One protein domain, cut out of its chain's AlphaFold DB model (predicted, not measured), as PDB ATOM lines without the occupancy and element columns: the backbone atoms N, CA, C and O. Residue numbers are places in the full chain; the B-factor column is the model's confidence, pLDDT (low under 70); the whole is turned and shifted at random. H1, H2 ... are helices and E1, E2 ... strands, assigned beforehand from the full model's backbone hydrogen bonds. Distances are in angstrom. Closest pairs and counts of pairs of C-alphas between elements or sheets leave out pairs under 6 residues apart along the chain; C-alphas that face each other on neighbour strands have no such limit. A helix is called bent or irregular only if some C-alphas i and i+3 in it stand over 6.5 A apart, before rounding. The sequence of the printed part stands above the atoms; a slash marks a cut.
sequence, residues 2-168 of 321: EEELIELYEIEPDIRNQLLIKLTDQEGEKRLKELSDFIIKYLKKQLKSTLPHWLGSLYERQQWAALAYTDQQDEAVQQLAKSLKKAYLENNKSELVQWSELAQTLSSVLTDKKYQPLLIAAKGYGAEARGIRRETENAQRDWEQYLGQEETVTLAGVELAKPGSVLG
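This is residues 2 to 168 of the 321 residues of the protein "FGE-sulfatase domain-containing protein" of Planktothrix agardhii NIES-204 (UniProt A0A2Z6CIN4). An up-and-down bundle of four helices, H3 to H6, makes the body; H7 packs on H6 at one side, and H2b, the second arm of the long bent helix H2, packs on H3 at the other. The small strand hairpin of E1 and E2 packs on H4 and H6, the arm H2a reaches H5 with its residues 13 to 17, and H1 is near H3. The printed part has 167 residues, with seven named helices followed along the chain by two strands in one antiparallel sheet, order E1 - E2; the class is mostly helix. The whole is compact, with a radius of gyration of the C-alphas of 16.1 A, and spans 42 by 35 by 28 A.

H1 is residues 2 to 7, with C-alpha 2 at (24.482, -7.374, -44.164). H2, residues 13 to 46, was assigned as one helix by its hydrogen bonds but is bent, with C-alphas 26 and 29 9.4 A apart; its arms are H2a, residues 13 to 26, 20.0 A long, and H2b, residues 29 to 46, 25.8 A long. H3 is residues 53 to 68, 24.0 A, and irregular, with C-alphas 54 and 57 7.1 A apart. H4 is residues 73 to 89, 24.1 A, and H5 residues 93 to 106, 20.0 A. H6 is residues 113 to 130, 26.4 A, and irregular, with C-alphas 114 and 117 7.2 A apart. H7 is residues 133 to 147, 20.7 A. E1 is residues 152 to 155, and E2 residues 158 to 161, ending at C-alpha 161 (28.707, -3.406, -11.255).

H5 is the hub, touching four helices. H5 and H6, a helical hairpin, touch at a tilt of 35.2 degrees, only just steep, closest at the C-alphas of Ser 100 and Ala 122, 4.6 A. H4 touches H5 at a shallow tilt of 21 degrees, opposite ways, closest at the C-alphas of Ala 87 and Leu 96, 5.8 A. H2b touches H3 with its residues 36 to 43 alone, closest at the C-alphas of Ser 36 and Ala 66, 4.6 A. H7 touches H6, closest at the C-alphas of Gly 124 and Thr 136, 4.8 A. E1 and E2 are an antiparallel hairpin, with N 153 and O 160 2.9 A apart, within hydrogen-bond range. The closest C-alphas of H4 and E2 are those of Lys 85 and Leu 160, 6.2 A. Every O i to N i+4 pair is within hydrogen-bond range in H1, H2a, H2b, H4, H5 and H7, but 10 of 12 in H3 and 12 of 14 in H6.

The two C-alphas farthest apart are those of Ser 49 and Gln 149, 46.5 A. The printed part has no cut, and no link between named elements is long. Residues 2 to 14, residue 17 and residues 46 to 57 have pLDDT under 70; the mean of the printed part is 83.0.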
ATOM      1  N   GLU A   2      24.969  -7.054 -45.529       42.66
ATOM      2  CA  GLU A   2      24.482  -7.374 -44.164       42.66
ATOM      3  C   GLU A   2      24.460  -6.145 -43.231       42.66
ATOM      4  O   GLU A   2      23.431  -5.885 -42.615       42.66
ATOM      5  N   GLU A   3      25.521  -5.326 -43.206       40.75
ATOM      6  CA  GLU A   3      25.533  -4.041 -42.474       40.75
ATOM      7  C   GLU A   3      24.522  -3.033 -43.047       40.75
ATOM      8  O   GLU A   3      23.760  -2.432 -42.297       40.75
ATOM      9  N   GLU A   4      24.414  -2.934 -44.377       36.41
ATOM     10  CA  GLU A   4      23.445  -2.050 -45.055       36.41
ATOM     11  C   GLU A   4      21.982  -2.385 -44.721       36.41
ATOM     12  O   GLU A   4      21.143  -1.491 -44.701       36.41
ATOM     13  N   LEU A   5      21.649  -3.658 -44.463       36.94
ATOM     14  CA  LEU A   5      20.299  -4.063 -44.055       36.94
ATOM     15  C   LEU A   5      20.021  -3.751 -42.580       36.94
ATOM     16  O   LEU A   5      18.875  -3.479 -42.240       36.94
ATOM     17  N   ILE A   6      21.036  -3.773 -41.713       44.59
ATOM     18  CA  ILE A   6      20.900  -3.344 -40.314       44.59
ATOM     19  C   ILE A   6      20.709  -1.822 -40.266       44.59
ATOM     20  O   ILE A   6      19.757  -1.352 -39.644       44.59
ATOM     21  N   GLU A   7      21.519  -1.070 -41.017       43.91
ATOM     22  CA  GLU A   7      21.402   0.389 -41.147       43.91
ATOM     23  C   GLU A   7      20.053   0.826 -41.745       43.91
ATOM     24  O   GLU A   7      19.503   1.849 -41.342       43.91
ATOM     25  N   LEU A   8      19.457   0.039 -42.653       37.38
ATOM     26  CA  LEU A   8      18.166   0.374 -43.273       37.38
ATOM     27  C   LEU A   8      16.980   0.366 -42.286       37.38
ATOM     28  O   LEU A   8      15.952   0.990 -42.556       37.38
ATOM     29  N   TYR A   9      17.095  -0.359 -41.168       50.62
ATOM     30  CA  TYR A   9      16.026  -0.529 -40.173       50.62
ATOM     31  C   TYR A   9      16.339   0.113 -38.815       50.62
ATOM     32  O   TYR A   9      15.503   0.066 -37.903       50.62
ATOM     33  N   GLU A  10      17.511   0.727 -38.668       58.41
ATOM     34  CA  GLU A  10      17.932   1.380 -37.439       58.41
ATOM     35  C   GLU A  10      17.680   2.889 -37.528       58.41
ATOM     36  O   GLU A  10      18.431   3.654 -38.122       58.41
ATOM     37  N   ILE A  11      16.556   3.327 -36.957       67.69
ATOM     38  CA  ILE A  11      16.264   4.756 -36.805       67.69
ATOM     39  C   ILE A  11      17.238   5.320 -35.771       67.69
ATOM     40  O   ILE A  11      17.300   4.797 -34.656       67.69
ATOM     41  N   GLU A  12      17.928   6.407 -36.122       66.88
ATOM     42  CA  GLU A  12      18.833   7.111 -35.214       66.88
ATOM     43  C   GLU A  12      18.130   7.407 -33.867       66.88
ATOM     44  O   GLU A  12      16.990   7.891 -33.871       66.88
ATOM     45  N   PRO A  13      18.778   7.126 -32.720       64.69
ATOM     46  CA  PRO A  13      18.252   7.344 -31.369       64.69
ATOM     47  C   PRO A  13      17.470   8.649 -31.179       64.69
ATOM     48  O   PRO A  13      16.334   8.641 -30.693       64.69
ATOM     49  N   ASP A  14      18.047   9.763 -31.623       64.56
ATOM     50  CA  ASP A  14      17.471  11.096 -31.459       64.56
ATOM     51  C   ASP A  14      16.227  11.295 -32.330       64.56
ATOM     52  O   ASP A  14      15.226  11.863 -31.882       64.56
ATOM     53  N   ILE A  15      16.249  10.765 -33.556       74.25
ATOM     54  CA  ILE A  15      15.104  10.789 -34.469       74.25
ATOM     55  C   ILE A  15      13.969   9.943 -33.892       74.25
ATOM     56  O   ILE A  15      12.826  10.401 -33.846       74.25
ATOM     57  N   ARG A  16      14.269   8.734 -33.402       74.50
ATOM     58  CA  ARG A  16      13.283   7.865 -32.750       74.50
ATOM     59  C   ARG A  16      12.634   8.588 -31.571       74.50
ATOM     60  O   ARG A  16      11.408   8.628 -31.502       74.50
ATOM     61  N   ASN A  17      13.429   9.187 -30.688       67.94
ATOM     62  CA  ASN A  17      12.915   9.910 -29.526       67.94
ATOM     63  C   ASN A  17      12.002  11.073 -29.935       67.94
ATOM     64  O   ASN A  17      10.898  11.199 -29.408       67.94
ATOM     65  N   GLN A  18      12.399  11.880 -30.924       77.81
ATOM     66  CA  GLN A  18      11.554  12.969 -31.425       77.81
ATOM     67  C   GLN A  18      10.244  12.470 -32.045       77.81
ATOM     68  O   GLN A  18       9.198  13.090 -31.852       77.81
ATOM     69  N   LEU A  19      10.284  11.368 -32.798       81.00
ATOM     70  CA  LEU A  19       9.085  10.769 -33.386       81.00
ATOM     71  C   LEU A  19       8.142  10.228 -32.311       81.00
ATOM     72  O   LEU A  19       6.933  10.410 -32.425       81.00
ATOM     73  N   LEU A  20       8.681   9.611 -31.258       76.81
ATOM     74  CA  LEU A  20       7.889   9.092 -30.143       76.81
ATOM     75  C   LEU A  20       7.251  10.219 -29.327       76.81
ATOM     76  O   LEU A  20       6.074  10.115 -28.988       76.81
ATOM     77  N   ILE A  21       7.969  11.322 -29.094       78.12
ATOM     78  CA  ILE A  21       7.406  12.530 -28.468       78.12
ATOM     79  C   ILE A  21       6.257  13.073 -29.321       78.12
ATOM     80  O   ILE A  21       5.139  13.191 -28.832       78.12
ATOM     81  N   LYS A  22       6.485  13.298 -30.623       84.38
ATOM     82  CA  LYS A  22       5.443  13.796 -31.538       84.38
ATOM     83  C   LYS A  22       4.216  12.888 -31.585       84.38
ATOM     84  O   LYS A  22       3.096  13.385 -31.603       84.38
ATOM     85  N   LEU A  23       4.419  11.572 -31.615       81.88
ATOM     86  CA  LEU A  23       3.329  10.600 -31.604       81.88
ATOM     87  C   LEU A  23       2.533  10.674 -30.297       81.88
ATOM     88  O   LEU A  23       1.308  10.615 -30.324       81.88
ATOM     89  N   THR A  24       3.221  10.830 -29.166       82.12
ATOM     90  CA  THR A  24       2.583  10.971 -27.852       82.12
ATOM     91  C   THR A  24       1.779  12.268 -27.770       82.12
ATOM     92  O   THR A  24       0.642  12.243 -27.307       82.12
ATOM     93  N   ASP A  25       2.313  13.370 -28.297       84.44
ATOM     94  CA  ASP A  25       1.633  14.669 -28.334       84.44
ATOM     95  C   ASP A  25       0.379  14.653 -29.224       84.44
ATOM     96  O   ASP A  25      -0.612  15.316 -28.920       84.44
ATOM     97  N   GLN A  26       0.416  13.909 -30.334       88.75
ATOM     98  CA  GLN A  26      -0.679  13.852 -31.308       88.75
ATOM     99  C   GLN A  26      -1.769  12.842 -30.936       88.75
ATOM    100  O   GLN A  26      -2.953  13.138 -31.072       88.75
ATOM    101  N   GLU A  27      -1.379  11.650 -30.486       85.31
ATOM    102  CA  GLU A  27      -2.277  10.496 -30.340       85.31
ATOM    103  C   GLU A  27      -2.456  10.044 -28.877       85.31
ATOM    104  O   GLU A  27      -3.310   9.205 -28.573       85.31
ATOM    105  N   GLY A  28      -1.667  10.597 -27.953       84.12
ATOM    106  CA  GLY A  28      -1.690  10.278 -26.528       84.12
ATOM    107  C   GLY A  28      -0.960   8.982 -26.149       84.12
ATOM    108  O   GLY A  28      -0.745   8.073 -26.956       84.12
ATOM    109  N   GLU A  29      -0.628   8.855 -24.861       82.00
ATOM    110  CA  GLU A  29       0.112   7.709 -24.296       82.00
ATOM    111  C   GLU A  29      -0.586   6.360 -24.529       82.00
ATOM    112  O   GLU A  29       0.060   5.331 -24.737       82.00
ATOM    113  N   LYS A  30      -1.925   6.352 -24.555       85.06
ATOM    114  CA  LYS A  30      -2.711   5.137 -24.799       85.06
ATOM    115  C   LYS A  30      -2.398   4.525 -26.167       85.06
ATOM    116  O   LYS A  30      -2.253   3.308 -26.268       85.06
ATOM    117  N   ARG A  31      -2.269   5.353 -27.209       84.25
ATOM    118  CA  ARG A  31      -1.970   4.873 -28.561       84.25
ATOM    119  C   ARG A  31      -0.565   4.288 -28.645       84.25
ATOM    120  O   ARG A  31      -0.363   3.259 -29.289       84.25
ATOM    121  N   LEU A  32       0.389   4.921 -27.969       83.56
ATOM    122  CA  LEU A  32       1.767   4.448 -27.893       83.56
ATOM    123  C   LEU A  32       1.860   3.073 -27.217       83.56
ATOM    124  O   LEU A  32       2.556   2.184 -27.713       83.56
ATOM    125  N   LYS A  33       1.098   2.867 -26.139       84.25
ATOM    126  CA  LYS A  33       0.990   1.569 -25.466       84.25
ATOM    127  C   LYS A  33       0.390   0.492 -26.374       84.25
ATOM    128  O   LYS A  33       0.973  -0.578 -26.508       84.25
ATOM    129  N   GLU A  34      -0.711   0.787 -27.072       85.44
ATOM    130  CA  GLU A  34      -1.330  -0.147 -28.030       85.44
ATOM    131  C   GLU A  34      -0.368  -0.561 -29.157       85.44
ATOM    132  O   GLU A  34      -0.321  -1.730 -29.551       85.44
ATOM    133  N   LEU A  35       0.413   0.390 -29.681       84.44
ATOM    134  CA  LEU A  35       1.438   0.116 -30.691       84.44
ATOM    135  C   LEU A  35       2.569  -0.747 -30.127       84.44
ATOM    136  O   LEU A  35       3.017  -1.680 -30.793       84.44
ATOM    137  N   SER A  36       2.995  -0.476 -28.896       85.06
ATOM    138  CA  SER A  36       4.025  -1.259 -28.211       85.06
ATOM    139  C   SER A  36       3.569  -2.703 -27.986       85.06
ATOM    140  O   SER A  36       4.284  -3.637 -28.354       85.06
ATOM    141  N   ASP A  37       2.336  -2.903 -27.515       85.69
ATOM    142  CA  ASP A  37       1.717  -4.224 -27.365       85.69
ATOM    143  C   ASP A  37       1.627  -4.972 -28.704       85.69
ATOM    144  O   ASP A  37       1.909  -6.177 -28.788       85.69
ATOM    145  N   PHE A  38       1.268  -4.262 -29.779       86.19
ATOM    146  CA  PHE A  38       1.240  -4.823 -31.128       86.19
ATOM    147  C   PHE A  38       2.629  -5.292 -31.574       86.19
ATOM    148  O   PHE A  38       2.758  -6.426 -32.044       86.19
ATOM    149  N   ILE A  39       3.665  -4.465 -31.394       82.19
ATOM    150  CA  ILE A  39       5.051  -4.800 -31.751       82.19
ATOM    151  C   ILE A  39       5.530  -6.009 -30.949       82.19
ATOM    152  O   ILE A  39       6.034  -6.963 -31.540       82.19
ATOM    153  N   ILE A  40       5.307  -6.038 -29.632       81.06
ATOM    154  CA  ILE A  40       5.679  -7.178 -28.778       81.06
ATOM    155  C   ILE A  40       5.028  -8.465 -29.295       81.06
ATOM    156  O   ILE A  40       5.693  -9.492 -29.450       81.06
ATOM    157  N   LYS A  41       3.724  -8.427 -29.597       84.50
ATOM    158  CA  LYS A  41       2.987  -9.586 -30.120       84.50
ATOM    159  C   LYS A  41       3.488 -10.012 -31.502       84.50
ATOM    160  O   LYS A  41       3.586 -11.211 -31.771       84.50
ATOM    161  N   TYR A  42       3.801  -9.049 -32.365       81.06
ATOM    162  CA  TYR A  42       4.347  -9.288 -33.697       81.06
ATOM    163  C   TYR A  42       5.724  -9.957 -33.625       81.06
ATOM    164  O   TYR A  42       5.916 -11.023 -34.214       81.06
ATOM    165  N   LEU A  43       6.647  -9.400 -32.834       76.44
ATOM    166  CA  LEU A  43       7.998  -9.933 -32.646       76.44
ATOM    167  C   LEU A  43       7.963 -11.335 -32.026       76.44
ATOM    168  O   LEU A  43       8.597 -12.245 -32.556       76.44
ATOM    169  N   LYS A  44       7.132 -11.568 -30.996       77.12
ATOM    170  CA  LYS A  44       6.935 -12.907 -30.398       77.12
ATOM    171  C   LYS A  44       6.442 -13.948 -31.412       77.12
ATOM    172  O   LYS A  44       6.743 -15.132 -31.268       77.12
ATOM    173  N   LYS A  45       5.668 -13.538 -32.423       76.62
ATOM    174  CA  LYS A  45       5.206 -14.428 -33.499       76.62
ATOM    175  C   LYS A  45       6.316 -14.712 -34.518       76.62
ATOM    176  O   LYS A  45       6.421 -15.852 -34.957       76.62
ATOM    177  N   GLN A  46       7.134 -13.714 -34.853       67.81
ATOM    178  CA  GLN A  46       8.266 -13.849 -35.782       67.81
ATOM    179  C   GLN A  46       9.425 -14.670 -35.192       67.81
ATOM    180  O   GLN A  46      10.015 -15.475 -35.900       67.81
ATOM    181  N   LEU A  47       9.689 -14.561 -33.886       59.75
ATOM    182  CA  LEU A  47      10.704 -15.356 -33.173       59.75
ATOM    183  C   LEU A  47      10.411 -16.869 -33.147       59.75
ATOM    184  O   LEU A  47      11.315 -17.664 -32.911       59.75
ATOM    185  N   LYS A  48       9.163 -17.294 -33.397       57.25
ATOM    186  CA  LYS A  48       8.811 -18.721 -33.533       57.25
ATOM    187  C   LYS A  48       9.179 -19.310 -34.897       57.25
ATOM    188  O   LYS A  48       9.202 -20.531 -35.028       57.25
ATOM    189  N   SER A  49       9.443 -18.475 -35.900       53.62
ATOM    190  CA  SER A  49      10.047 -18.891 -37.168       53.62
ATOM    191  C   SER A  49      11.548 -18.641 -37.108       53.62
ATOM    192  O   SER A  49      11.979 -17.622 -36.586       53.62
ATOM    193  N   THR A  50      12.342 -19.582 -37.607       57.22
ATOM    194  CA  THR A  50      13.807 -19.595 -37.532       57.22
ATOM    195  C   THR A  50      14.408 -18.286 -38.058       57.22
ATOM    196  O   THR A  50      14.508 -18.083 -39.267       57.22
ATOM    197  N   LEU A  51      14.782 -17.382 -37.151       58.03
ATOM    198  CA  LEU A  51      15.469 -16.143 -37.500       58.03
ATOM    199  C   LEU A  51      16.959 -16.431 -37.740       58.03
ATOM    200  O   LEU A  51      17.551 -17.235 -37.013       58.03
ATOM    201  N   PRO A  52      17.591 -15.778 -38.729       59.88
ATOM    202  CA  PRO A  52      19.041 -15.773 -38.843       59.88
ATOM    203  C   PRO A  52      19.673 -15.215 -37.562       59.88
ATOM    204  O   PRO A  52      19.209 -14.209 -37.027       59.88
ATOM    205  N   HIS A  53      20.747 -15.848 -37.089       57.34
ATOM    206  CA  HIS A  53      21.427 -15.490 -35.837       57.34
ATOM    207  C   HIS A  53      21.845 -14.007 -35.757       57.34
ATOM    208  O   HIS A  53      21.819 -13.427 -34.677       57.34
ATOM    209  N   TRP A  54      22.152 -13.369 -36.893       56.62
ATOM    210  CA  TRP A  54      22.550 -11.960 -36.976       56.62
ATOM    211  C   TRP A  54      21.392 -10.951 -36.825       56.62
ATOM    212  O   TRP A  54      21.652  -9.790 -36.528       56.62
ATOM    213  N   LEU A  55      20.119 -11.363 -36.962       62.00
ATOM    214  CA  LEU A  55      18.960 -10.493 -36.666       62.00
ATOM    215  C   LEU A  55      18.626 -10.449 -35.167       62.00
ATOM    216  O   LEU A  55      17.848  -9.592 -34.754       62.00
ATOM    217  N   GLY A  56      19.167 -11.358 -34.350       66.44
ATOM    218  CA  GLY A  56      18.752 -11.529 -32.953       66.44
ATOM    219  C   GLY A  56      18.800 -10.233 -32.139       66.44
ATOM    220  O   GLY A  56      17.792  -9.836 -31.553       66.44
ATOM    221  N   SER A  57      19.923  -9.512 -32.204       68.88
ATOM    222  CA  SER A  57      20.139  -8.274 -31.444       68.88
ATOM    223  C   SER A  57      19.180  -7.149 -31.847       68.88
ATOM    224  O   SER A  57      18.668  -6.428 -30.994       68.88
ATOM    225  N   LEU A  58      18.857  -7.002 -33.136       70.44
ATOM    226  CA  LEU A  58      17.901  -5.993 -33.603       70.44
ATOM    227  C   LEU A  58      16.488  -6.259 -33.057       70.44
ATOM    228  O   LEU A  58      15.802  -5.326 -32.634       70.44
ATOM    229  N   TYR A  59      16.057  -7.519 -33.038       74.12
ATOM    230  CA  TYR A  59      14.726  -7.904 -32.559       74.12
ATOM    231  C   TYR A  59      14.621  -7.733 -31.049       74.12
ATOM    232  O   TYR A  59      13.620  -7.208 -30.561       74.12
ATOM    233  N   GLU A  60      15.670  -8.112 -30.322       76.75
ATOM    234  CA  GLU A  60      15.798  -7.876 -28.887       76.75
ATOM    235  C   GLU A  60      15.689  -6.383 -28.559       76.75
ATOM    236  O   GLU A  60      14.857  -6.000 -27.735       76.75
ATOM    237  N   ARG A  61      16.413  -5.516 -29.285       78.31
ATOM    238  CA  ARG A  61      16.320  -4.055 -29.112       78.31
ATOM    239  C   ARG A  61      14.905  -3.532 -29.322       78.31
ATOM    240  O   ARG A  61      14.417  -2.732 -28.524       78.31
ATOM    241  N   GLN A  62      14.234  -3.963 -30.389       79.25
ATOM    242  CA  GLN A  62      12.861  -3.536 -30.671       79.25
ATOM    243  C   GLN A  62      11.876  -4.051 -29.617       79.25
ATOM    244  O   GLN A  62      10.987  -3.308 -29.201       79.25
ATOM    245  N   GLN A  63      12.050  -5.289 -29.154       80.81
ATOM    246  CA  GLN A  63      11.207  -5.883 -28.127       80.81
ATOM    247  C   GLN A  63      11.365  -5.160 -26.790       80.81
ATOM    248  O   GLN A  63      10.359  -4.816 -26.176       80.81
ATOM    249  N   TRP A  64      12.593  -4.908 -26.332       82.62
ATOM    250  CA  TRP A  64      12.821  -4.235 -25.049       82.62
ATOM    251  C   TRP A  64      12.400  -2.773 -25.099       82.62
ATOM    252  O   TRP A  64      11.803  -2.285 -24.142       82.62
ATOM    253  N   ALA A  65      12.631  -2.098 -26.231       81.62
ATOM    254  CA  ALA A  65      12.115  -0.752 -26.433       81.62
ATOM    255  C   ALA A  65      10.591  -0.725 -26.308       81.62
ATOM    256  O   ALA A  65      10.066   0.077 -25.550       81.62
ATOM    257  N   ALA A  66       9.886  -1.639 -26.982       81.12
ATOM    258  CA  ALA A  66       8.436  -1.729 -26.870       81.12
ATOM    259  C   ALA A  66       7.991  -2.044 -25.431       81.12
ATOM    260  O   ALA A  66       7.090  -1.386 -24.922       81.12
ATOM    261  N   LEU A  67       8.651  -2.980 -24.737       83.12
ATOM    262  CA  LEU A  67       8.337  -3.311 -23.340       83.12
ATOM    263  C   LEU A  67       8.457  -2.096 -22.406       83.12
ATOM    264  O   LEU A  67       7.609  -1.929 -21.531       83.12
ATOM    265  N   ALA A  68       9.443  -1.220 -22.616       81.56
ATOM    266  CA  ALA A  68       9.630  -0.021 -21.799       81.56
ATOM    267  C   ALA A  68       8.456   0.978 -21.890       81.56
ATOM    268  O   ALA A  68       8.214   1.716 -20.937       81.56
ATOM    269  N   TYR A  69       7.699   0.976 -22.992       83.12
ATOM    270  CA  TYR A  69       6.495   1.801 -23.188       83.12
ATOM    271  C   TYR A  69       5.192   1.114 -22.736       83.12
ATOM    272  O   TYR A  69       4.098   1.633 -22.964       83.12
ATOM    273  N   THR A  70       5.288  -0.057 -22.105       85.00
ATOM    274  CA  THR A  70       4.148  -0.786 -21.529       85.00
ATOM    275  C   THR A  70       4.242  -0.824 -20.006       85.00
ATOM    276  O   THR A  70       5.210  -0.351 -19.419       85.00
ATOM    277  N   ASP A  71       3.276  -1.466 -19.345       82.38
ATOM    278  CA  ASP A  71       3.330  -1.687 -17.890       82.38
ATOM    279  C   ASP A  71       4.430  -2.700 -17.483       82.38
ATOM    280  O   ASP A  71       4.619  -2.967 -16.300       82.38
ATOM    281  N   GLN A  72       5.164  -3.281 -18.444       84.62
ATOM    282  CA  GLN A  72       6.200  -4.306 -18.240       84.62
ATOM    283  C   GLN A  72       7.625  -3.724 -18.217       84.62
ATOM    284  O   GLN A  72       8.584  -4.370 -18.639       84.62
ATOM    285  N   GLN A  73       7.790  -2.500 -17.709       87.31
ATOM    286  CA  GLN A  73       9.092  -1.818 -17.665       87.31
ATOM    287  C   GLN A  73      10.163  -2.606 -16.899       87.31
ATOM    288  O   GLN A  73      11.317  -2.634 -17.323       87.31
ATOM    289  N   ASP A  74       9.784  -3.302 -15.822       90.00
ATOM    290  CA  ASP A  74      10.704  -4.154 -15.059       90.00
ATOM    291  C   ASP A  74      11.272  -5.300 -15.919       90.00
ATOM    292  O   ASP A  74      12.438  -5.659 -15.764       90.00
ATOM    293  N   GLU A  75      10.495  -5.838 -16.867       89.75
ATOM    294  CA  GLU A  75      10.972  -6.862 -17.807       89.75
ATOM    295  C   GLU A  75      11.976  -6.259 -18.797       89.75
ATOM    296  O   GLU A  75      13.051  -6.822 -18.992       89.75
ATOM    297  N   ALA A  76      11.680  -5.085 -19.368       89.00
ATOM    298  CA  ALA A  76      12.613  -4.380 -20.254       89.00
ATOM    299  C   ALA A  76      13.953  -4.101 -19.555       89.00
ATOM    300  O   ALA A  76      15.020  -4.393 -20.094       89.00
ATOM    301  N   VAL A  77      13.884  -3.587 -18.325       92.12
ATOM    302  CA  VAL A  77      15.044  -3.286 -17.481       92.12
ATOM    303  C   VAL A  77      15.822  -4.548 -17.148       92.12
ATOM    304  O   VAL A  77      17.044  -4.558 -17.275       92.12
ATOM    305  N   GLN A  78      15.137  -5.631 -16.782       93.44
ATOM    306  CA  GLN A  78      15.781  -6.907 -16.501       93.44
ATOM    307  C   GLN A  78      16.545  -7.441 -17.719       93.44
ATOM    308  O   GLN A  78      17.684  -7.887 -17.579       93.44
ATOM    309  N   GLN A  79      15.932  -7.426 -18.905       91.00
ATOM    310  CA  GLN A  79      16.566  -7.940 -20.121       91.00
ATOM    311  C   GLN A  79      17.761  -7.075 -20.530       91.00
ATOM    312  O   GLN A  79      18.843  -7.601 -20.779       91.00
ATOM    313  N   LEU A  80      17.608  -5.750 -20.493       92.25
ATOM    314  CA  LEU A  80      18.692  -4.819 -20.793       92.25
ATOM    315  C   LEU A  80      19.858  -4.963 -19.803       92.25
ATOM    316  O   LEU A  80      21.014  -5.011 -20.218       92.25
ATOM    317  N   ALA A  81      19.567  -5.101 -18.505       95.19
ATOM    318  CA  ALA A  81      20.576  -5.335 -17.476       95.19
ATOM    319  C   ALA A  81      21.329  -6.656 -17.699       95.19
ATOM    320  O   ALA A  81      22.549  -6.689 -17.560       95.19
ATOM    321  N   LYS A  82      20.631  -7.743 -18.067       94.25
ATOM    322  CA  LYS A  82      21.269  -9.038 -18.378       94.25
ATOM    323  C   LYS A  82      22.237  -8.914 -19.547       94.25
ATOM    324  O   LYS A  82      23.357  -9.409 -19.452       94.25
ATOM    325  N   SER A  83      21.820  -8.235 -20.609       92.56
ATOM    326  CA  SER A  83      22.624  -8.066 -21.820       92.56
ATOM    327  C   SER A  83      23.830  -7.164 -21.583       92.56
ATOM    328  O   SER A  83      24.937  -7.523 -21.970       92.56
ATOM    329  N   LEU A  84      23.661  -6.063 -20.841       93.75
ATOM    330  CA  LEU A  84      24.779  -5.227 -20.395       93.75
ATOM    331  C   LEU A  84      25.755  -6.013 -19.516       93.75
ATOM    332  O   LEU A  84      26.952  -5.986 -19.779       93.75
ATOM    333  N   LYS A  85      25.261  -6.749 -18.511       94.06
ATOM    334  CA  LYS A  85      26.099  -7.582 -17.633       94.06
ATOM    335  C   LYS A  85      26.905  -8.599 -18.434       94.06
ATOM    336  O   LYS A  85      28.108  -8.720 -18.228       94.06
ATOM    337  N   LYS A  86      26.247  -9.325 -19.339       92.62
ATOM    338  CA  LYS A  86      26.883 -10.331 -20.191       92.62
ATOM    339  C   LYS A  86      27.965  -9.699 -21.068       92.62
ATOM    340  O   LYS A  86      29.106 -10.142 -21.026       92.62
ATOM    341  N   ALA A  87      27.631  -8.634 -21.793       91.69
ATOM    342  CA  ALA A  87      28.575  -7.947 -22.665       91.69
ATOM    343  C   ALA A  87      29.756  -7.341 -21.885       91.69
ATOM    344  O   ALA A  87      30.879  -7.324 -22.387       91.69
ATOM    345  N   TYR A  88      29.531  -6.891 -20.644       92.19
ATOM    346  CA  TYR A  88      30.587  -6.376 -19.772       92.19
ATOM    347  C   TYR A  88      31.535  -7.483 -19.291       92.19
ATOM    348  O   TYR A  88      32.751  -7.312 -19.363       92.19
ATOM    349  N   LEU A  89      30.991  -8.642 -18.900       90.69
ATOM    350  CA  LEU A  89      31.766  -9.835 -18.533       90.69
ATOM    351  C   LEU A  89      32.587 -10.378 -19.709       90.69
ATOM    352  O   LEU A  89      33.743 -10.748 -19.541       90.69
ATOM    353  N   GLU A  90      32.004 -10.409 -20.906       89.88
ATOM    354  CA  GLU A  90      32.651 -10.908 -22.126       89.88
ATOM    355  C   GLU A  90      33.580  -9.869 -22.780       89.88
ATOM    356  O   GLU A  90      34.217 -10.157 -23.794       89.88
ATOM    357  N   ASN A  91      33.664  -8.653 -22.222       88.56
ATOM    358  CA  ASN A  91      34.388  -7.516 -22.801       88.56
ATOM    359  C   ASN A  91      33.980  -7.230 -24.269       88.56
ATOM    360  O   ASN A  91      34.787  -6.784 -25.093       88.56
ATOM    361  N   ASN A  92      32.711  -7.482 -24.612       90.00
ATOM    362  CA  ASN A  92      32.165  -7.265 -25.947       90.00
ATOM    363  C   ASN A  92      31.799  -5.787 -26.132       90.00
ATOM    364  O   ASN A  92      30.680  -5.344 -25.868       90.00
ATOM    365  N   LYS A  93      32.772  -5.005 -26.606       90.00
ATOM    366  CA  LYS A  93      32.632  -3.551 -26.780       90.00
ATOM    367  C   LYS A  93      31.484  -3.155 -27.709       90.00
ATOM    368  O   LYS A  93      30.831  -2.152 -27.446       90.00
ATOM    369  N   SER A  94      31.245  -3.916 -28.779       85.44
ATOM    370  CA  SER A  94      30.190  -3.598 -29.750       85.44
ATOM    371  C   SER A  94      28.810  -3.705 -29.104       85.44
ATOM    372  O   SER A  94      28.032  -2.754 -29.147       85.44
ATOM    373  N   GLU A  95      28.551  -4.810 -28.404       87.81
ATOM    374  CA  GLU A  95      27.304  -4.997 -27.664       87.81
ATOM    375  C   GLU A  95      27.134  -3.960 -26.549       87.81
ATOM    376  O   GLU A  95      26.060  -3.382 -26.409       87.81
ATOM    377  N   LEU A  96      28.191  -3.648 -25.790       91.12
ATOM    378  CA  LEU A  96      28.135  -2.607 -24.757       91.12
ATOM    379  C   LEU A  96      27.717  -1.244 -25.316       91.12
ATOM    380  O   LEU A  96      26.892  -0.561 -24.713       91.12
ATOM    381  N   VAL A  97      28.256  -0.860 -26.474       89.25
ATOM    382  CA  VAL A  97      27.870   0.368 -27.179       89.25
ATOM    383  C   VAL A  97      26.395   0.312 -27.572       89.25
ATOM    384  O   VAL A  97      25.639   1.198 -27.173       89.25
ATOM    385  N   GLN A  98      25.963  -0.760 -28.236       87.31
ATOM    386  CA  GLN A  98      24.582  -0.924 -28.703       87.31
ATOM    387  C   GLN A  98      23.561  -0.894 -27.554       87.31
ATOM    388  O   GLN A  98      22.560  -0.175 -27.611       87.31
ATOM    389  N   TRP A  99      23.811  -1.646 -26.480       90.56
ATOM    390  CA  TRP A  99      22.930  -1.690 -25.315       90.56
ATOM    391  C   TRP A  99      22.958  -0.376 -24.531       90.56
ATOM    392  O   TRP A  99      21.921   0.047 -24.018       90.56
ATOM    393  N   SER A 100      24.109   0.308 -24.481       91.69
ATOM    394  CA  SER A 100      24.199   1.637 -23.869       91.69
ATOM    395  C   SER A 100      23.328   2.661 -24.588       91.69
ATOM    396  O   SER A 100      22.614   3.416 -23.933       91.69
ATOM    397  N   GLU A 101      23.329   2.655 -25.920       88.38
ATOM    398  CA  GLU A 101      22.530   3.570 -26.738       88.38
ATOM    399  C   GLU A 101      21.043   3.300 -26.567       88.38
ATOM    400  O   GLU A 101      20.274   4.231 -26.326       88.38
ATOM    401  N   LEU A 102      20.643   2.023 -26.570       87.88
ATOM    402  CA  LEU A 102      19.269   1.654 -26.251       87.88
ATOM    403  C   LEU A 102      18.872   2.177 -24.863       87.88
ATOM    404  O   LEU A 102      17.833   2.823 -24.736       87.88
ATOM    405  N   ALA A 103      19.699   1.983 -23.835       91.25
ATOM    406  CA  ALA A 103      19.417   2.507 -22.498       91.25
ATOM    407  C   ALA A 103      19.235   4.033 -22.496       91.25
ATOM    408  O   ALA A 103      18.293   4.538 -21.885       91.25
ATOM    409  N   GLN A 104      20.093   4.770 -23.214       87.88
ATOM    410  CA  GLN A 104      19.977   6.226 -23.323       87.88
ATOM    411  C   GLN A 104      18.684   6.645 -24.032       87.88
ATOM    412  O   GLN A 104      18.025   7.573 -23.566       87.88
ATOM    413  N   THR A 105      18.261   5.945 -25.092       84.56
ATOM    414  CA  THR A 105      16.973   6.242 -25.750       84.56
ATOM    415  C   THR A 105      15.791   6.074 -24.800       84.56
ATOM    416  O   THR A 105      14.890   6.909 -24.760       84.56
ATOM    417  N   LEU A 106      15.836   5.032 -23.970       85.69
ATOM    418  CA  LEU A 106      14.776   4.706 -23.024       85.69
ATOM    419  C   LEU A 106      14.805   5.570 -21.757       85.69
ATOM    420  O   LEU A 106      13.866   5.494 -20.968       85.69
ATOM    421  N   SER A 107      15.819   6.422 -21.565       85.81
ATOM    422  CA  SER A 107      15.937   7.298 -20.387       85.81
ATOM    423  C   SER A 107      14.715   8.201 -20.172       85.81
ATOM    424  O   SER A 107      14.323   8.441 -19.033       85.81
ATOM    425  N   SER A 108      14.076   8.650 -21.257       81.88
ATOM    426  CA  SER A 108      12.859   9.476 -21.214       81.88
ATOM    427  C   SER A 108      11.625   8.735 -20.687       81.88
ATOM    428  O   SER A 108      10.681   9.369 -20.225       81.88
ATOM    429  N   VAL A 109      11.636   7.403 -20.742       83.69
ATOM    430  CA  VAL A 109      10.513   6.525 -20.376       83.69
ATOM    431  C   VAL A 109      10.757   5.864 -19.027       83.69
ATOM    432  O   VAL A 109       9.848   5.732 -18.210       83.69
ATOM    433  N   LEU A 110      12.009   5.483 -18.768       86.88
ATOM    434  CA  LEU A 110      12.483   4.909 -17.513       86.88
ATOM    435  C   LEU A 110      12.743   6.019 -16.480       86.88
ATOM    436  O   LEU A 110      13.838   6.151 -15.937       86.88
ATOM    437  N   THR A 111      11.719   6.835 -16.225       84.62
ATOM    438  CA  THR A 111      11.800   8.018 -15.354       84.62
ATOM    439  C   THR A 111      11.814   7.676 -13.868       84.62
ATOM    440  O   THR A 111      12.278   8.480 -13.057       84.62
ATOM    441  N   ASP A 112      11.332   6.484 -13.498       88.62
ATOM    442  CA  ASP A 112      11.353   6.026 -12.115       88.62
ATOM    443  C   ASP A 112      12.797   5.987 -11.594       88.62
ATOM    444  O   ASP A 112      13.709   5.427 -12.212       88.62
ATOM    445  N   LYS A 113      12.994   6.571 -10.409       89.81
ATOM    446  CA  LYS A 113      14.279   6.607  -9.712       89.81
ATOM    447  C   LYS A 113      14.888   5.212  -9.580       89.81
ATOM    448  O   LYS A 113      16.102   5.074  -9.706       89.81
ATOM    449  N   LYS A 114      14.076   4.162  -9.403       92.69
ATOM    450  CA  LYS A 114      14.589   2.787  -9.273       92.69
ATOM    451  C   LYS A 114      15.397   2.310 -10.488       92.69
ATOM    452  O   LYS A 114      16.230   1.425 -10.334       92.69
ATOM    453  N   TYR A 115      15.200   2.897 -11.672       93.19
ATOM    454  CA  TYR A 115      15.924   2.530 -12.894       93.19
ATOM    455  C   TYR A 115      17.173   3.378 -13.156       93.19
ATOM    456  O   TYR A 115      17.963   3.038 -14.034       93.19
ATOM    457  N   GLN A 116      17.403   4.448 -12.390       94.12
ATOM    458  CA  GLN A 116      18.569   5.321 -12.573       94.12
ATOM    459  C   GLN A 116      19.911   4.575 -12.524       94.12
ATOM    460  O   GLN A 116      20.751   4.841 -13.387       94.12
ATOM    461  N   PRO A 117      20.125   3.586 -11.631       95.56
ATOM    462  CA  PRO A 117      21.380   2.841 -11.633       95.56
ATOM    463  C   PRO A 117      21.653   2.092 -12.948       95.56
ATOM    464  O   PRO A 117      22.806   2.009 -13.360       95.56
ATOM    465  N   LEU A 118      20.617   1.617 -13.657       96.12
ATOM    466  CA  LEU A 118      20.769   1.000 -14.982       96.12
ATOM    467  C   LEU A 118      21.270   2.017 -16.007       96.12
ATOM    468  O   LEU A 118      22.175   1.715 -16.778       96.12
ATOM    469  N   LEU A 119      20.677   3.214 -16.026       95.25
ATOM    470  CA  LEU A 119      21.027   4.266 -16.983       95.25
ATOM    471  C   LEU A 119      22.461   4.761 -16.765       95.25
ATOM    472  O   LEU A 119      23.200   4.951 -17.733       95.25
ATOM    473  N   ILE A 120      22.867   4.912 -15.499       96.25
ATOM    474  CA  ILE A 120      24.238   5.260 -15.112       96.25
ATOM    475  C   ILE A 120      25.209   4.147 -15.529       96.25
ATOM    476  O   ILE A 120      26.214   4.436 -16.183       96.25
ATOM    477  N   ALA A 121      24.892   2.881 -15.216       96.19
ATOM    478  CA  ALA A 121      25.700   1.726 -15.614       96.19
ATOM    479  C   ALA A 121      25.903   1.689 -17.130       96.19
ATOM    480  O   ALA A 121      27.029   1.643 -17.613       96.19
ATOM    481  N   ALA A 122      24.804   1.768 -17.882       95.94
ATOM    482  CA  ALA A 122      24.797   1.681 -19.332       95.94
ATOM    483  C   ALA A 122      25.635   2.797 -19.970       95.94
ATOM    484  O   ALA A 122      26.460   2.522 -20.842       95.94
ATOM    485  N   LYS A 123      25.479   4.043 -19.499       95.38
ATOM    486  CA  LYS A 123      26.299   5.186 -19.927       95.38
ATOM    487  C   LYS A 123      27.785   4.928 -19.680       95.38
ATOM    488  O   LYS A 123      28.593   5.119 -20.585       95.38
ATOM    489  N   GLY A 124      28.136   4.467 -18.480       96.00
ATOM    490  CA  GLY A 124      29.515   4.169 -18.107       96.00
ATOM    491  C   GLY A 124      30.128   3.041 -18.936       96.00
ATOM    492  O   GLY A 124      31.177   3.240 -19.541       96.00
ATOM    493  N   TYR A 125      29.445   1.900 -19.056       95.75
ATOM    494  CA  TYR A 125      29.940   0.767 -19.841       95.75
ATOM    495  C   TYR A 125      30.093   1.115 -21.325       95.75
ATOM    496  O   TYR A 125      31.079   0.739 -21.958       95.75
ATOM    497  N   GLY A 126      29.144   1.871 -21.886       94.31
ATOM    498  CA  GLY A 126      29.239   2.371 -23.253       94.31
ATOM    499  C   GLY A 126      30.420   3.326 -23.441       94.31
ATOM    500  O   GLY A 126      31.130   3.243 -24.442       94.31
ATOM    501  N   ALA A 127      30.663   4.229 -22.488       94.62
ATOM    502  CA  ALA A 127      31.813   5.132 -22.521       94.62
ATOM    503  C   ALA A 127      33.147   4.371 -22.432       94.62
ATOM    504  O   ALA A 127      34.072   4.668 -23.192       94.62
ATOM    505  N   GLU A 128      33.235   3.357 -21.567       93.44
ATOM    506  CA  GLU A 128      34.400   2.472 -21.460       93.44
ATOM    507  C   GLU A 128      34.673   1.735 -22.768       93.44
ATOM    508  O   GLU A 128      35.810   1.711 -23.246       93.44
ATOM    509  N   ALA A 129      33.627   1.170 -23.375       93.38
ATOM    510  CA  ALA A 129      33.727   0.462 -24.642       93.38
ATOM    511  C   ALA A 129      34.237   1.373 -25.771       93.38
ATOM    512  O   ALA A 129      35.067   0.943 -26.575       93.38
ATOM    513  N   ARG A 130      33.814   2.648 -25.783       92.06
ATOM    514  CA  ARG A 130      34.296   3.683 -26.719       92.06
ATOM    515  C   ARG A 130      35.678   4.252 -26.358       92.06
ATOM    516  O   ARG A 130      36.261   4.972 -27.162       92.06
ATOM    517  N   GLY A 131      36.215   3.956 -25.172       92.00
ATOM    518  CA  GLY A 131      37.480   4.521 -24.686       92.00
ATOM    519  C   GLY A 131      37.388   5.986 -24.240       92.00
ATOM    520  O   GLY A 131      38.405   6.679 -24.169       92.00
ATOM    521  N   ILE A 132      36.187   6.483 -23.926       93.62
ATOM    522  CA  ILE A 132      35.952   7.875 -23.527       93.62
ATOM    523  C   ILE A 132      36.115   8.000 -22.008       93.62
ATOM    524  O   ILE A 132      35.163   7.908 -21.227       93.62
ATOM    525  N   ARG A 133      37.358   8.235 -21.571       92.50
ATOM    526  CA  ARG A 133      37.728   8.294 -20.145       92.50
ATOM    527  C   ARG A 133      36.896   9.295 -19.339       92.50
ATOM    528  O   ARG A 133      36.402   8.958 -18.271       92.50
ATOM    529  N   ARG A 134      36.705  10.512 -19.857       95.00
ATOM    530  CA  ARG A 134      35.965  11.576 -19.156       95.00
ATOM    531  C   ARG A 134      34.516  11.179 -18.863       95.00
ATOM    532  O   ARG A 134      34.005  11.481 -17.791       95.00
ATOM    533  N   GLU A 135      33.850  10.524 -19.808       93.69
ATOM    534  CA  GLU A 135      32.465  10.073 -19.628       93.69
ATOM    535  C   GLU A 135      32.368   8.890 -18.670       93.69
ATOM    536  O   GLU A 135      31.441   8.841 -17.868       93.69
ATOM    537  N   THR A 136      33.363   8.000 -18.697       93.56
ATOM    538  CA  THR A 136      33.482   6.903 -17.728       93.56
ATOM    539  C   THR A 136      33.608   7.450 -16.305       93.56
ATOM    540  O   THR A 136      32.841   7.071 -15.427       93.56
ATOM    541  N   GLU A 137      34.520   8.403 -16.085       94.50
ATOM    542  CA  GLU A 137      34.716   9.050 -14.780       94.50
ATOM    543  C   GLU A 137      33.462   9.812 -14.325       94.50
ATOM    544  O   GLU A 137      33.128   9.813 -13.143       94.50
ATOM    545  N   ASN A 138      32.731  10.442 -15.248       95.81
ATOM    546  CA  ASN A 138      31.462  11.087 -14.918       95.81
ATOM    547  C   ASN A 138      30.400  10.063 -14.496       95.81
ATOM    548  O   ASN A 138      29.743  10.277 -13.487       95.81
ATOM    549  N   ALA A 139      30.262   8.942 -15.211       95.56
ATOM    550  CA  ALA A 139      29.328   7.883 -14.833       95.56
ATOM    551  C   ALA A 139      29.694   7.238 -13.483       95.56
ATOM    552  O   ALA A 139      28.808   6.895 -12.709       95.56
ATOM    553  N   GLN A 140      30.987   7.121 -13.166       94.25
ATOM    554  CA  GLN A 140      31.453   6.680 -11.847       94.25
ATOM    555  C   GLN A 140      31.052   7.653 -10.736       94.25
ATOM    556  O   GLN A 140      30.582   7.211  -9.692       94.25
ATOM    557  N   ARG A 141      31.178   8.965 -10.965       95.12
ATOM    558  CA  ARG A 141      30.709   9.982 -10.009       95.12
ATOM    559  C   ARG A 141      29.193   9.963  -9.859       95.12
ATOM    560  O   ARG A 141      28.705  10.025  -8.738       95.12
ATOM    561  N   ASP A 142      28.459   9.845 -10.968       96.06
ATOM    562  CA  ASP A 142      26.996   9.723 -10.964       96.06
ATOM    563  C   ASP A 142      26.575   8.482 -10.146       96.06
ATOM    564  O   ASP A 142      25.640   8.543  -9.345       96.06
ATOM    565  N   TRP A 143      27.307   7.369 -10.289       95.81
ATOM    566  CA  TRP A 143      27.109   6.144  -9.512       95.81
ATOM    567  C   TRP A 143      27.362   6.360  -8.021       95.81
ATOM    568  O   TRP A 143      26.504   6.038  -7.207       95.81
ATOM    569  N   GLU A 144      28.511   6.930  -7.655       93.81
ATOM    570  CA  GLU A 144      28.871   7.217  -6.260       93.81
ATOM    571  C   GLU A 144      27.891   8.197  -5.605       93.81
ATOM    572  O   GLU A 144      27.535   8.049  -4.439       93.81
ATOM    573  N   GLN A 145      27.397   9.179  -6.357       94.88
ATOM    574  CA  GLN A 145      26.389  10.112  -5.871       94.88
ATOM    575  C   GLN A 145      25.049   9.415  -5.587       94.88
ATOM    576  O   GLN A 145      24.348   9.801  -4.651       94.88
ATOM    577  N   TYR A 146      24.676   8.417  -6.394       94.38
ATOM    578  CA  TYR A 146      23.392   7.724  -6.268       94.38
ATOM    579  C   TYR A 146      23.429   6.546  -5.280       94.38
ATOM    580  O   TYR A 146      22.458   6.323  -4.559       94.38
ATOM    581  N   LEU A 147      24.533   5.791  -5.249       92.44
ATOM    582  CA  LEU A 147      24.689   4.529  -4.511       92.44
ATOM    583  C   LEU A 147      25.765   4.579  -3.412       92.44
ATOM    584  O   LEU A 147      25.942   3.608  -2.682       92.44
ATOM    585  N   GLY A 148      26.481   5.692  -3.252       89.56
ATOM    586  CA  GLY A 148      27.530   5.831  -2.244       89.56
ATOM    587  C   GLY A 148      28.763   4.983  -2.559       89.56
ATOM    588  O   GLY A 148      29.345   5.086  -3.637       89.56
ATOM    589  N   GLN A 149      29.179   4.164  -1.593       83.25
ATOM    590  CA  GLN A 149      30.355   3.290  -1.703       83.25
ATOM    591  C   GLN A 149      30.027   1.893  -2.251       83.25
ATOM    592  O   GLN A 149      30.903   1.032  -2.302       83.25
ATOM    593  N   GLU A 150      28.780   1.654  -2.658       87.31
ATOM    594  CA  GLU A 150      28.372   0.371  -3.223       87.31
ATOM    595  C   GLU A 150      29.018   0.148  -4.594       87.31
ATOM    596  O   GLU A 150      28.869   0.948  -5.521       87.31
ATOM    597  N   GLU A 151      29.709  -0.977  -4.752       88.81
ATOM    598  CA  GLU A 151      30.365  -1.351  -6.012       88.81
ATOM    599  C   GLU A 151      29.439  -2.138  -6.950       88.81
ATOM    600  O   GLU A 151      29.728  -2.293  -8.138       88.81
ATOM    601  N   THR A 152      28.301  -2.613  -6.441       91.44
ATOM    602  CA  THR A 152      27.291  -3.341  -7.212       91.44
ATOM    603  C   THR A 152      25.882  -2.970  -6.779       91.44
ATOM    604  O   THR A 152      25.650  -2.620  -5.629       91.44
ATOM    605  N   VAL A 153      24.916  -3.105  -7.684       93.19
ATOM    606  CA  VAL A 153      23.492  -2.884  -7.412       93.19
ATOM    607  C   VAL A 153      22.658  -3.973  -8.071       93.19
ATOM    608  O   VAL A 153      22.927  -4.364  -9.207       93.19
ATOM    609  N   THR A 154      21.630  -4.464  -7.380       92.88
ATOM    610  CA  THR A 154      20.686  -5.437  -7.950       92.88
ATOM    611  C   THR A 154      19.428  -4.731  -8.448       92.88
ATOM    612  O   THR A 154      18.694  -4.137  -7.662       92.88
ATOM    613  N   LEU A 155      19.153  -4.827  -9.751       89.94
ATOM    614  CA  LEU A 155      17.984  -4.251 -10.423       89.94
ATOM    615  C   LEU A 155      17.200  -5.353 -11.127       89.94
ATOM    616  O   LEU A 155      17.761  -6.087 -11.937       89.94
ATOM    617  N   ALA A 156      15.908  -5.493 -10.819       87.69
ATOM    618  CA  ALA A 156      15.043  -6.534 -11.397       87.69
ATOM    619  C   ALA A 156      15.663  -7.958 -11.349       87.69
ATOM    620  O   ALA A 156      15.525  -8.766 -12.272       87.69
ATOM    621  N   GLY A 157      16.388  -8.260 -10.263       88.44
ATOM    622  CA  GLY A 157      17.087  -9.536 -10.056       88.44
ATOM    623  C   GLY A 157      18.418  -9.679 -10.804       88.44
ATOM    624  O   GLY A 157      18.958 -10.780 -10.872       88.44
ATOM    625  N   VAL A 158      18.949  -8.598 -11.379       92.38
ATOM    626  CA  VAL A 158      20.227  -8.576 -12.094       92.38
ATOM    627  C   VAL A 158      21.199  -7.666 -11.365       92.38
ATOM    628  O   VAL A 158      20.958  -6.473 -11.211       92.38
ATOM    629  N   GLU A 159      22.313  -8.236 -10.930       91.88
ATOM    630  CA  GLU A 159      23.404  -7.481 -10.324       91.88
ATOM    631  C   GLU A 159      24.277  -6.831 -11.406       91.88
ATOM    632  O   GLU A 159      24.882  -7.544 -12.215       91.88
ATOM    633  N   LEU A 160      24.347  -5.501 -11.387       94.00
ATOM    634  CA  LEU A 160      25.233  -4.669 -12.197       94.00
ATOM    635  C   LEU A 160      26.367  -4.123 -11.333       94.00
ATOM    636  O   LEU A 160      26.158  -3.796 -10.167       94.00
ATOM    637  N   ALA A 161      27.550  -3.990 -11.920       93.69
ATOM    638  CA  ALA A 161      28.707  -3.406 -11.255       93.69
ATOM    639  C   ALA A 161      28.872  -1.926 -11.600       93.69
ATOM    640  O   ALA A 161      28.467  -1.469 -12.670       93.69
ATOM    641  N   LYS A 162      29.531  -1.180 -10.724       93.81
ATOM    642  CA  LYS A 162      29.957   0.182 -11.017       93.81
ATOM    643  C   LYS A 162      30.799   0.213 -12.304       93.81
ATOM    644  O   LYS A 162      31.660  -0.656 -12.481       93.81
ATOM    645  N   PRO A 163      30.594   1.191 -13.204       92.81
ATOM    646  CA  PRO A 163      31.459   1.373 -14.364       92.81
ATOM    647  C   PRO A 163      32.939   1.439 -13.969       92.81
ATOM    648  O   PRO A 163      33.314   2.116 -13.016       92.81
ATOM    649  N   GLY A 164      33.791   0.713 -14.679       86.94
ATOM    650  CA  GLY A 164      35.223   0.571 -14.429       86.94
ATOM    651  C   GLY A 164      35.584  -0.366 -13.274       86.94
ATOM    652  O   GLY A 164      36.773  -0.593 -13.049       86.94
ATOM    653  N   SER A 165      34.602  -0.926 -12.562       86.44
ATOM    654  CA  SER A 165      34.852  -1.878 -11.483       86.44
ATOM    655  C   SER A 165      35.252  -3.242 -12.036       86.44
ATOM    656  O   SER A 165      34.648  -3.784 -12.965       86.44
ATOM    657  N   VAL A 166      36.260  -3.839 -11.404       81.69
ATOM    658  CA  VAL A 166      36.721  -5.201 -11.704       81.69
ATOM    659  C   VAL A 166      35.637  -6.249 -11.440       81.69
ATOM    660  O   VAL A 166      35.622  -7.288 -12.097       81.69
ATOM    661  N   LEU A 167      34.684  -5.954 -10.547       83.88
ATOM    662  CA  LEU A 167      33.578  -6.851 -10.204       83.88
ATOM    663  C   LEU A 167      32.662  -7.167 -11.389       83.88
ATOM    664  O   LEU A 167      32.042  -8.226 -11.419       83.88
ATOM    665  N   GLY A 168      32.564  -6.261 -12.364       81.19
ATOM    666  CA  GLY A 168      31.745  -6.474 -13.555       81.19
ATOM    667  C   GLY A 168      32.445  -7.259 -14.664       81.19
ATOM    668  O   GLY A 168      31.791  -7.653 -15.624       81.19
TER     669      GLY A 168